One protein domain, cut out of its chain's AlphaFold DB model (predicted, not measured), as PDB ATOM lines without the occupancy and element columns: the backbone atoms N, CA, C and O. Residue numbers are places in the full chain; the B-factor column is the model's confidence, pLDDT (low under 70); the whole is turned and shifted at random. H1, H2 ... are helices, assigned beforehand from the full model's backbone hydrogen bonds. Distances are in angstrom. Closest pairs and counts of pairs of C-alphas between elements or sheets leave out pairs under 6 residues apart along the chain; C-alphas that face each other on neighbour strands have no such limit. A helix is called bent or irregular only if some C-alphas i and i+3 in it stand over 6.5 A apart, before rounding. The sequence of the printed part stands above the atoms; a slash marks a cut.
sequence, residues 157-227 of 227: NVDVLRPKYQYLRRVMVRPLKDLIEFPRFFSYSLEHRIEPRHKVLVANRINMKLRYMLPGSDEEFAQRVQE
ATOM      1  N   ASN A 157     115.072 102.923 124.916       94.62
ATOM      2  CA  ASN A 157     115.286 101.949 123.846       94.62
ATOM      3  C   ASN A 157     116.425 101.018 124.254       94.62
ATOM      4  O   ASN A 157     117.449 101.482 124.757       94.62
ATOM      5  N   VAL A 158     116.256  99.717 124.020       96.62
ATOM      6  CA  VAL A 158     117.274  98.712 124.362       96.62
ATOM      7  C   VAL A 158     118.601  99.017 123.664       96.62
ATOM      8  O   VAL A 158     119.655  98.834 124.267       96.62
ATOM      9  N   ASP A 159     118.557  99.580 122.457       96.38
ATOM     10  CA  ASP A 159     119.747  99.976 121.694       96.38
ATOM     11  C   ASP A 159     120.539 101.107 122.360       96.38
ATOM     12  O   ASP A 159     121.747 101.195 122.190       96.38
ATOM     13  N   VAL A 160     119.886 101.931 123.186       96.12
ATOM     14  CA  VAL A 160     120.546 102.978 123.986       96.12
ATOM     15  C   VAL A 160     121.045 102.424 125.324       96.12
ATOM     16  O   VAL A 160     122.056 102.884 125.855       96.12
ATOM     17  N   LEU A 161     120.351 101.433 125.889       97.31
ATOM     18  CA  LEU A 161     120.748 100.783 127.144       97.31
ATOM     19  C   LEU A 161     121.974  99.884 126.954       97.31
ATOM     20  O   LEU A 161     122.876  99.866 127.794       97.31
ATOM     21  N   ARG A 162     122.024  99.149 125.840       98.12
ATOM     22  CA  ARG A 162     123.022  98.106 125.592       98.12
ATOM     23  C   ARG A 162     124.465  98.626 125.601       98.12
ATOM     24  O   ARG A 162     125.251  98.029 126.340       98.12
ATOM     25  N   PRO A 163     124.828  99.721 124.906       98.38
ATOM     26  CA  PRO A 163     126.183 100.270 124.965       98.38
ATOM     27  C   PRO A 163     126.577 100.702 126.381       98.38
ATOM     28  O   PRO A 163     127.672 100.392 126.841       98.38
ATOM     29  N   LYS A 164     125.654 101.328 127.127       98.56
ATOM     30  CA  LYS A 164     125.899 101.758 128.514       98.56
ATOM     31  C   LYS A 164     126.174 100.568 129.434       98.56
ATOM     32  O   LYS A 164     127.116 100.600 130.223       98.56
ATOM     33  N   TYR A 165     125.386  99.498 129.318       98.38
ATOM     34  CA  TYR A 165     125.610  98.274 130.089       98.38
ATOM     35  C   TYR A 165     126.919  97.571 129.702       98.38
ATOM     36  O   TYR A 165     127.657  97.107 130.571       98.38
ATOM     37  N   GLN A 166     127.231  97.505 128.403       98.50
ATOM     38  CA  GLN A 166     128.491  96.936 127.922       98.50
ATOM     39  C   GLN A 166     129.692  97.705 128.471       98.50
ATOM     40  O   GLN A 166     130.630  97.071 128.951       98.50
ATOM     41  N   TYR A 167     129.635  99.038 128.479       98.69
ATOM     42  CA  TYR A 167     130.670  99.872 129.081       98.69
ATOM     43  C   TYR A 167     130.831  99.579 130.579       98.69
ATOM     44  O   TYR A 167     131.939  99.305 131.039       98.69
ATOM     45  N   LEU A 168     129.723  99.522 131.328       98.50
ATOM     46  CA  LEU A 168     129.734  99.205 132.760       98.50
ATOM     47  C   LEU A 168     130.408  97.853 133.060       98.50
ATOM     48  O   LEU A 168     131.221  97.750 133.978       98.50
ATOM     49  N   ARG A 169     130.080  96.806 132.292       98.06
ATOM     50  CA  ARG A 169     130.583  95.447 132.552       98.06
ATOM     51  C   ARG A 169     131.976  95.186 131.997       98.06
ATOM     52  O   ARG A 169     132.736  94.479 132.649       98.06
ATOM     53  N   ARG A 170     132.292  95.692 130.802       98.06
ATOM     54  CA  ARG A 170     133.534  95.362 130.080       98.06
ATOM     55  C   ARG A 170     134.639  96.387 130.291       98.06
ATOM     56  O   ARG A 170     135.794  95.995 130.349       98.06
ATOM     57  N   VAL A 171     134.289  97.671 130.397       98.19
ATOM     58  CA  VAL A 171     135.270  98.763 130.501       98.19
ATOM     59  C   VAL A 171     135.449  99.196 131.951       98.19
ATOM     60  O   VAL A 171     136.571  99.260 132.430       98.19
ATOM     61  N   MET A 172     134.355  99.440 132.678       97.94
ATOM     62  CA  MET A 172     134.430  99.794 134.104       97.94
ATOM     63  C   MET A 172     134.617  98.575 135.019       97.94
ATOM     64  O   MET A 172     134.885  98.741 136.205       97.94
ATOM     65  N   VAL A 173     134.414  97.361 134.489       97.38
ATOM     66  CA  VAL A 173     134.531  96.079 135.212       97.38
ATOM     67  C   VAL A 173     133.686  96.051 136.505       97.38
ATOM     68  O   VAL A 173     134.067  95.480 137.523       97.38
ATOM     69  N   ARG A 174     132.496  96.671 136.484       97.44
ATOM     70  CA  ARG A 174     131.602  96.794 137.656       97.44
ATOM     71  C   ARG A 174     130.565  95.681 137.708       97.44
ATOM     72  O   ARG A 174     130.012  95.369 136.656       97.44
ATOM     73  N   PRO A 175     130.246  95.092 138.875       97.44
ATOM     74  CA  PRO A 175     129.252  94.023 138.989       97.44
ATOM     75  C   PRO A 175     127.842  94.490 138.595       97.44
ATOM     76  O   PRO A 175     127.508  95.665 138.702       97.44
ATOM     77  N   LEU A 176     126.971  93.549 138.201       97.25
ATOM     78  CA  LEU A 176     125.558  93.843 137.904       97.25
ATOM     79  C   LEU A 176     124.832  94.485 139.102       97.25
ATOM     80  O   LEU A 176     123.925  95.292 138.912       97.25
ATOM     81  N   LYS A 177     125.257  94.160 140.329       97.56
ATOM     82  CA  LYS A 177     124.718  94.729 141.569       97.56
ATOM     83  C   LYS A 177     124.767  96.261 141.587       97.56
ATOM     84  O   LYS A 177     123.794  96.873 142.009       97.56
ATOM     85  N   ASP A 178     125.825  96.873 141.053       97.56
ATOM     86  CA  ASP A 178     125.947  98.336 140.997       97.56
ATOM     87  C   ASP A 178     124.838  98.961 140.140       97.56
ATOM     88  O   ASP A 178     124.338 100.039 140.459       97.56
ATOM     89  N   LEU A 179     124.419  98.269 139.074       97.50
ATOM     90  CA  LEU A 179     123.306  98.707 138.237       97.50
ATOM     91  C   LEU A 179     121.956  98.535 138.940       97.50
ATOM     92  O   LEU A 179     121.093  99.400 138.814       97.50
ATOM     93  N   ILE A 180     121.767  97.429 139.662       97.94
ATOM     94  CA  ILE A 180     120.536  97.165 140.421       97.94
ATOM     95  C   ILE A 180     120.353  98.220 141.517       97.94
ATOM     96  O   ILE A 180     119.260  98.751 141.680       97.94
ATOM     97  N   GLU A 181     121.429  98.562 142.229       97.56
ATOM     98  CA  GLU A 181     121.413  99.596 143.268       97.56
ATOM     99  C   GLU A 181     121.270 101.023 142.719       97.56
ATOM    100  O   GLU A 181     120.919 101.933 143.472       97.56
ATOM    101  N   PHE A 182     121.580 101.247 141.439       98.00
ATOM    102  CA  PHE A 182     121.482 102.559 140.807       98.00
ATOM    103  C   PHE A 182     120.972 102.468 139.353       98.00
ATOM    104  O   PHE A 182     121.721 102.745 138.407       98.00
ATOM    105  N   PRO A 183     119.678 102.154 139.133       97.50
ATOM    106  CA  PRO A 183     119.106 101.992 137.788       97.50
ATOM    107  C   PRO A 183     119.181 103.272 136.947       97.50
ATOM    108  O   PRO A 183     119.254 103.232 135.714       97.50
ATOM    109  N   ARG A 184     119.222 104.426 137.627       97.44
ATOM    110  CA  ARG A 184     119.413 105.757 137.042       97.44
ATOM    111  C   ARG A 184     120.752 105.912 136.313       97.44
ATOM    112  O   ARG A 184     120.901 106.848 135.538       97.44
ATOM    113  N   PHE A 185     121.688 104.968 136.444       98.31
ATOM    114  CA  PHE A 185     122.855 104.855 135.563       98.31
ATOM    115  C   PHE A 185     122.491 105.067 134.081       98.31
ATOM    116  O   PHE A 185     123.144 105.834 133.374       98.31
ATOM    117  N   PHE A 186     121.384 104.474 133.622       97.75
ATOM    118  CA  PHE A 186     120.956 104.580 132.229       97.75
ATOM    119  C   PHE A 186     120.452 105.962 131.804       97.75
ATOM    120  O   PHE A 186     120.372 106.215 130.597       97.75
ATOM    121  N   SER A 187     120.150 106.869 132.739       97.06
ATOM    122  CA  SER A 187     119.743 108.232 132.386       97.06
ATOM    123  C   SER A 187     120.907 109.126 131.983       97.06
ATOM    124  O   SER A 187     120.691 110.132 131.314       97.06
ATOM    125  N   TYR A 188     122.137 108.768 132.349       98.00
ATOM    126  CA  TYR A 188     123.316 109.567 132.029       98.00
ATOM    127  C   TYR A 188     123.828 109.273 130.621       98.00
ATOM    128  O   TYR A 188     123.735 108.144 130.134       98.00
ATOM    129  N   SER A 189     124.352 110.298 129.946       97.88
ATOM    130  CA  SER A 189     125.021 110.127 128.652       97.88
ATOM    131  C   SER A 189     126.260 109.251 128.820       97.88
ATOM    132  O   SER A 189     127.002 109.419 129.789       97.88
ATOM    133  N   LEU A 190     126.478 108.329 127.879       98.25
ATOM    134  CA  LEU A 190     127.697 107.528 127.862       98.25
ATOM    135  C   LEU A 190     128.898 108.451 127.628       98.25
ATOM    136  O   LEU A 190     129.701 108.656 128.532       98.25
ATOM    137  N   GLU A 191     128.909 109.110 126.474       98.00
ATOM    138  CA  GLU A 191     130.010 109.941 125.975       98.00
ATOM    139  C   GLU A 191     130.266 111.192 126.821       98.00
ATOM    140  O   GLU A 191     131.412 111.567 127.046       98.00
ATOM    141  N   HIS A 192     129.209 111.835 127.323       97.81
ATOM    142  CA  HIS A 192     129.334 113.139 127.989       97.81
ATOM    143  C   HIS A 192     129.304 113.074 129.518       97.81
ATOM    144  O   HIS A 192     129.490 114.098 130.167       97.81
ATOM    145  N   ARG A 193     129.032 111.910 130.127       98.19
ATOM    146  CA  ARG A 193     128.960 111.806 131.597       98.19
ATOM    147  C   ARG A 193     129.625 110.556 132.149       98.19
ATOM    148  O   ARG A 193     130.464 110.677 133.036       98.19
ATOM    149  N   ILE A 194     129.263 109.374 131.655       98.56
ATOM    150  CA  ILE A 194     129.768 108.110 132.203       98.56
ATOM    151  C   ILE A 194     131.259 107.951 131.889       98.56
ATOM    152  O   ILE A 194     132.052 107.761 132.811       98.56
ATOM    153  N   GLU A 195     131.654 108.061 130.618       98.44
ATOM    154  CA  GLU A 195     133.050 107.845 130.221       98.44
ATOM    155  C   GLU A 195     134.016 108.908 130.758       98.44
ATOM    156  O   GLU A 195     135.052 108.515 131.304       98.44
ATOM    157  N   PRO A 196     133.728 110.227 130.667       98.38
ATOM    158  CA  PRO A 196     134.659 111.245 131.145       98.38
ATOM    159  C   PRO A 196     134.929 111.102 132.642       98.38
ATOM    160  O   PRO A 196     136.083 111.072 133.066       98.38
ATOM    161  N   ARG A 197     133.874 110.906 133.444       98.31
ATOM    162  CA  ARG A 197     134.022 110.723 134.892       98.31
ATOM    163  C   ARG A 197     134.726 109.413 135.230       98.31
ATOM    164  O   ARG A 197     135.528 109.382 136.157       98.31
ATOM    165  N   HIS A 198     134.491 108.343 134.466       98.25
ATOM    166  CA  HIS A 198     135.188 107.075 134.680       98.25
ATOM    167  C   HIS A 198     136.698 107.234 134.460       98.25
ATOM    168  O   HIS A 198     137.480 106.797 135.303       98.25
ATOM    169  N   LYS A 199     137.104 107.913 133.377       98.00
ATOM    170  CA  LYS A 199     138.518 108.189 133.069       98.00
ATOM    171  C   LYS A 199     139.201 108.987 134.180       98.00
ATOM    172  O   LYS A 199     140.315 108.640 134.564       98.00
ATOM    173  N   VAL A 200     138.524 109.997 134.733       97.88
ATOM    174  CA  VAL A 200     139.038 110.776 135.873       97.88
ATOM    175  C   VAL A 200     139.255 109.886 137.099       97.88
ATOM    176  O   VAL A 200     140.323 109.945 137.704       97.88
ATOM    177  N   LEU A 201     138.297 109.020 137.448       97.31
ATOM    178  CA  LEU A 201     138.454 108.112 138.591       97.31
ATOM    179  C   LEU A 201     139.616 107.129 138.400       97.31
ATOM    180  O   LEU A 201     140.378 106.904 139.336       97.31
ATOM    181  N   VAL A 202     139.791 106.585 137.192       97.25
ATOM    182  CA  VAL A 202     140.908 105.679 136.876       97.25
ATOM    183  C   VAL A 202     142.252 106.400 136.975       97.25
ATOM    184  O   VAL A 202     143.170 105.877 137.604       97.25
ATOM    185  N   ALA A 203     142.363 107.608 136.412       97.12
ATOM    186  CA  ALA A 203     143.591 108.403 136.458       97.12
ATOM    187  C   ALA A 203     144.020 108.733 137.898       97.12
ATOM    188  O   ALA A 203     145.207 108.687 138.212       97.12
ATOM    189  N   ASN A 204     143.048 108.984 138.782       96.56
ATOM    190  CA  ASN A 204     143.287 109.274 140.197       96.56
ATOM    191  C   ASN A 204     143.278 108.019 141.092       96.56
ATOM    192  O   ASN A 204     143.439 108.130 142.302       96.56
ATOM    193  N   ARG A 205     143.104 106.814 140.523       95.62
ATOM    194  CA  ARG A 205     143.012 105.531 141.254       95.62
ATOM    195  C   ARG A 205     141.914 105.503 142.331       95.62
ATOM    196  O   ARG A 205     142.041 104.814 143.341       95.62
ATOM    197  N   ILE A 206     140.814 106.213 142.094       95.81
ATOM    198  CA  ILE A 206     139.688 106.326 143.026       95.81
ATOM    199  C   ILE A 206     138.627 105.276 142.706       95.81
ATOM    200  O   ILE A 206     138.171 105.136 141.567       95.81
ATOM    201  N   ASN A 207     138.156 104.574 143.737       93.12
ATOM    202  CA  ASN A 207     136.994 103.701 143.632       93.12
ATOM    203  C   ASN A 207     135.759 104.355 144.267       93.12
ATOM    204  O   ASN A 207     135.650 104.449 145.484       93.12
ATOM    205  N   MET A 208     134.798 104.755 143.434       94.06
ATOM    206  CA  MET A 208     133.585 105.459 143.857       94.06
ATOM    207  C   MET A 208     132.325 104.729 143.379       94.06
ATOM    208  O   MET A 208     132.282 104.216 142.258       94.06
ATOM    209  N   LYS A 209     131.268 104.692 144.206       96.25
ATOM    210  CA  LYS A 209     129.966 104.139 143.786       96.25
ATOM    211  C   LYS A 209     129.343 105.005 142.685       96.25
ATOM    212  O   LYS A 209     129.417 106.232 142.744       96.25
ATOM    213  N   LEU A 210     128.614 104.381 141.753       97.44
ATOM    214  CA  LEU A 210     127.942 105.072 140.637       97.44
ATOM    215  C   LEU A 210     127.048 106.237 141.094       97.44
ATOM    216  O   LEU A 210     127.020 107.287 140.453       97.44
ATOM    217  N   ARG A 211     126.365 106.067 142.235       96.44
ATOM    218  CA  ARG A 211     125.481 107.076 142.839       96.44
ATOM    219  C   ARG A 211     126.195 108.348 143.318       96.44
ATOM    220  O   ARG A 211     125.531 109.354 143.503       96.44
ATOM    221  N   TYR A 212     127.511 108.307 143.519       95.75
ATOM    222  CA  TYR A 212     128.324 109.482 143.868       95.75
ATOM    223  C   TYR A 212     129.102 110.010 142.660       95.75
ATOM    224  O   TYR A 212     129.333 111.210 142.541       95.75
ATOM    225  N   MET A 213     129.443 109.108 141.738       96.50
ATOM    226  CA  MET A 213     130.173 109.420 140.516       96.50
ATOM    227  C   MET A 213     129.333 110.225 139.517       96.50
ATOM    228  O   MET A 213     129.837 111.162 138.912       96.50
ATOM    229  N   LEU A 214     128.076 109.844 139.276       97.38
ATOM    230  CA  LEU A 214     127.309 110.335 138.119       97.38
ATOM    231  C   LEU A 214     126.411 111.556 138.381       97.38
ATOM    232  O   LEU A 214     126.275 112.374 137.468       97.38
ATOM    233  N   PRO A 215     125.783 111.715 139.560       96.19
ATOM    234  CA  PRO A 215     125.004 112.914 139.859       96.19
ATOM    235  C   PRO A 215     125.870 114.158 140.106       96.19
ATOM    236  O   PRO A 215     127.052 114.054 140.438       96.19
ATOM    237  N   GLY A 216     125.245 115.333 140.003       94.31
ATOM    238  CA  GLY A 216     125.868 116.622 140.319       94.31
ATOM    239  C   GLY A 216     126.555 117.305 139.140       94.31
ATOM    240  O   GLY A 216     126.694 116.714 138.059       94.31
ATOM    241  N   SER A 217     126.979 118.549 139.355       95.75
ATOM    242  CA  SER A 217     127.765 119.308 138.375       95.75
ATOM    243  C   SER A 217     129.177 118.728 138.220       95.75
ATOM    244  O   SER A 217     129.565 117.799 138.936       95.75
ATOM    245  N   ASP A 218     129.933 119.212 137.236       95.75
ATOM    246  CA  ASP A 218     131.313 118.753 137.050       95.75
ATOM    247  C   ASP A 218     132.256 119.342 138.108       95.75
ATOM    248  O   ASP A 218     133.198 118.664 138.509       95.75
ATOM    249  N   GLU A 219     131.935 120.515 138.660       95.81
ATOM    250  CA  GLU A 219     132.622 121.105 139.814       95.81
ATOM    251  C   GLU A 219     132.418 120.264 141.080       95.81
ATOM    252  O   GLU A 219     133.393 119.901 141.734       95.81
ATOM    253  N   GLU A 220     131.173 119.883 141.397       95.62
ATOM    254  CA  GLU A 220     130.880 119.012 142.549       95.62
ATOM    255  C   GLU A 220     131.578 117.652 142.426       95.62
ATOM    256  O   GLU A 220     132.047 117.083 143.410       95.62
ATOM    257  N   PHE A 221     131.631 117.098 141.212       96.94
ATOM    258  CA  PHE A 221     132.352 115.856 140.965       96.94
ATOM    259  C   PHE A 221     133.865 116.033 141.140       96.94
ATOM    260  O   PHE A 221     134.496 115.173 141.750       96.94
ATOM    261  N   ALA A 222     134.440 117.134 140.647       94.50
ATOM    262  CA  ALA A 222     135.862 117.428 140.802       94.50
ATOM    263  C   ALA A 222     136.258 117.594 142.277       94.50
ATOM    264  O   ALA A 222     137.294 117.071 142.678       94.50
ATOM    265  N   GLN A 223     135.413 118.235 143.091       93.69
ATOM    266  CA  GLN A 223     135.623 118.344 144.541       93.69
ATOM    267  C   GLN A 223     135.706 116.962 145.205       93.69
ATOM    268  O   GLN A 223     136.686 116.669 145.879       93.69
ATOM    269  N   ARG A 224     134.764 116.053 144.907       92.69
ATOM    270  CA  ARG A 224     134.766 114.668 145.437       92.69
ATOM    271  C   ARG A 224     135.961 113.816 144.992       92.69
ATOM    272  O   ARG A 224     136.147 112.723 145.510       92.69
ATOM    273  N   VAL A 225     136.679 114.233 143.951       92.44
ATOM    274  CA  VAL A 225     137.890 113.555 143.460       92.44
ATOM    275  C   VAL A 225     139.145 114.084 144.163       92.44
ATOM    276  O   VAL A 225     140.167 113.405 144.152       92.44
ATOM    277  N   GLN A 226     139.079 115.286 144.738       87.19
ATOM    278  CA  GLN A 226     140.181 115.919 145.468       87.19
ATOM    279  C   GLN A 226     140.181 115.582 146.968       87.19
ATOM    280  O   GLN A 226     141.231 115.698 147.597       87.19
ATOM    281  N   GLU A 227     139.026 115.191 147.516       71.50
ATOM    282  CA  GLU A 227     138.845 114.646 148.875       71.50
ATOM    283  C   GLU A 227     139.355 113.203 149.003       71.50
ATOM    284  O   GLU A 227     140.003 112.908 150.034       71.50
TER     285      GLU A 227
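AT A GLANCE: This is residues 157 to 227 of the 227 residues of an uncharacterized protein of Aegilops tauschii subsp. strangulata (UniProt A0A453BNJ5). Three helices, H1, H4 and H6, run nearly the same way in a bent row with H4 in the middle, while the short helices H2, H3 and H5 gather on one side of it. No two helices are tightly packed. The printed part has 71 residues with six named helices, H1 to H6 in chain order, no named strand, and the class all helix. It is compact, with a radius of gyration of the C-alphas of 11.7 A, but elongated, spanning 35 by 21 by 20 A.

HOW THE PARTS SIT: H1, residues 158 to 171, and H4, residues 190 to 203, are close but not clearly touching, the C-alphas of Lys 164 and Leu 190 closest at 6.1 A, with a shallow tilt of 7 degrees, the same way. H2, residues 176 to 181, is close to H1 but not clearly touching, its closest C-alphas Arg 169 and Leu 176 at 7.5 A, at a steep tilt of 65 degrees, opposite ways. H3, residues 183 to 187, is close to H1 but not clearly touching, with the C-alphas of Leu 161 and Phe 186 closest at 6.3 A. H5, residues 210 to 213, is close to H4 but not clearly touching, with the C-alphas of Arg 197 and Met 213 closest at 6.9 A. H6, residues 218 to 226, is apart from H1. Every O i to N i+4 pair is within hydrogen-bond range in H2 and H6, 8 of 10 in H1 and in H4, and 0 of 1 in H3, where 2 of 2 O i to N i+3 pairs are; H5 is too short for such a pair.

IN THESE COORDINATES: H1 begins at C-alpha 158 (117.274, 98.712, 124.362) and is 19.0 A long. H4, 18.1 A, is only just irregular: C-alphas 192 and 195 are 6.8 A apart. H6, 12.6 A, ends at C-alpha 226 (140.181, 115.919, 145.468).

THE WHOLE: The C-alphas farthest apart, Asn 157 and Glu 227, are 36.6 A apart. The printed part has no cut and no long link, and no printed residue is under 70 in pLDDT.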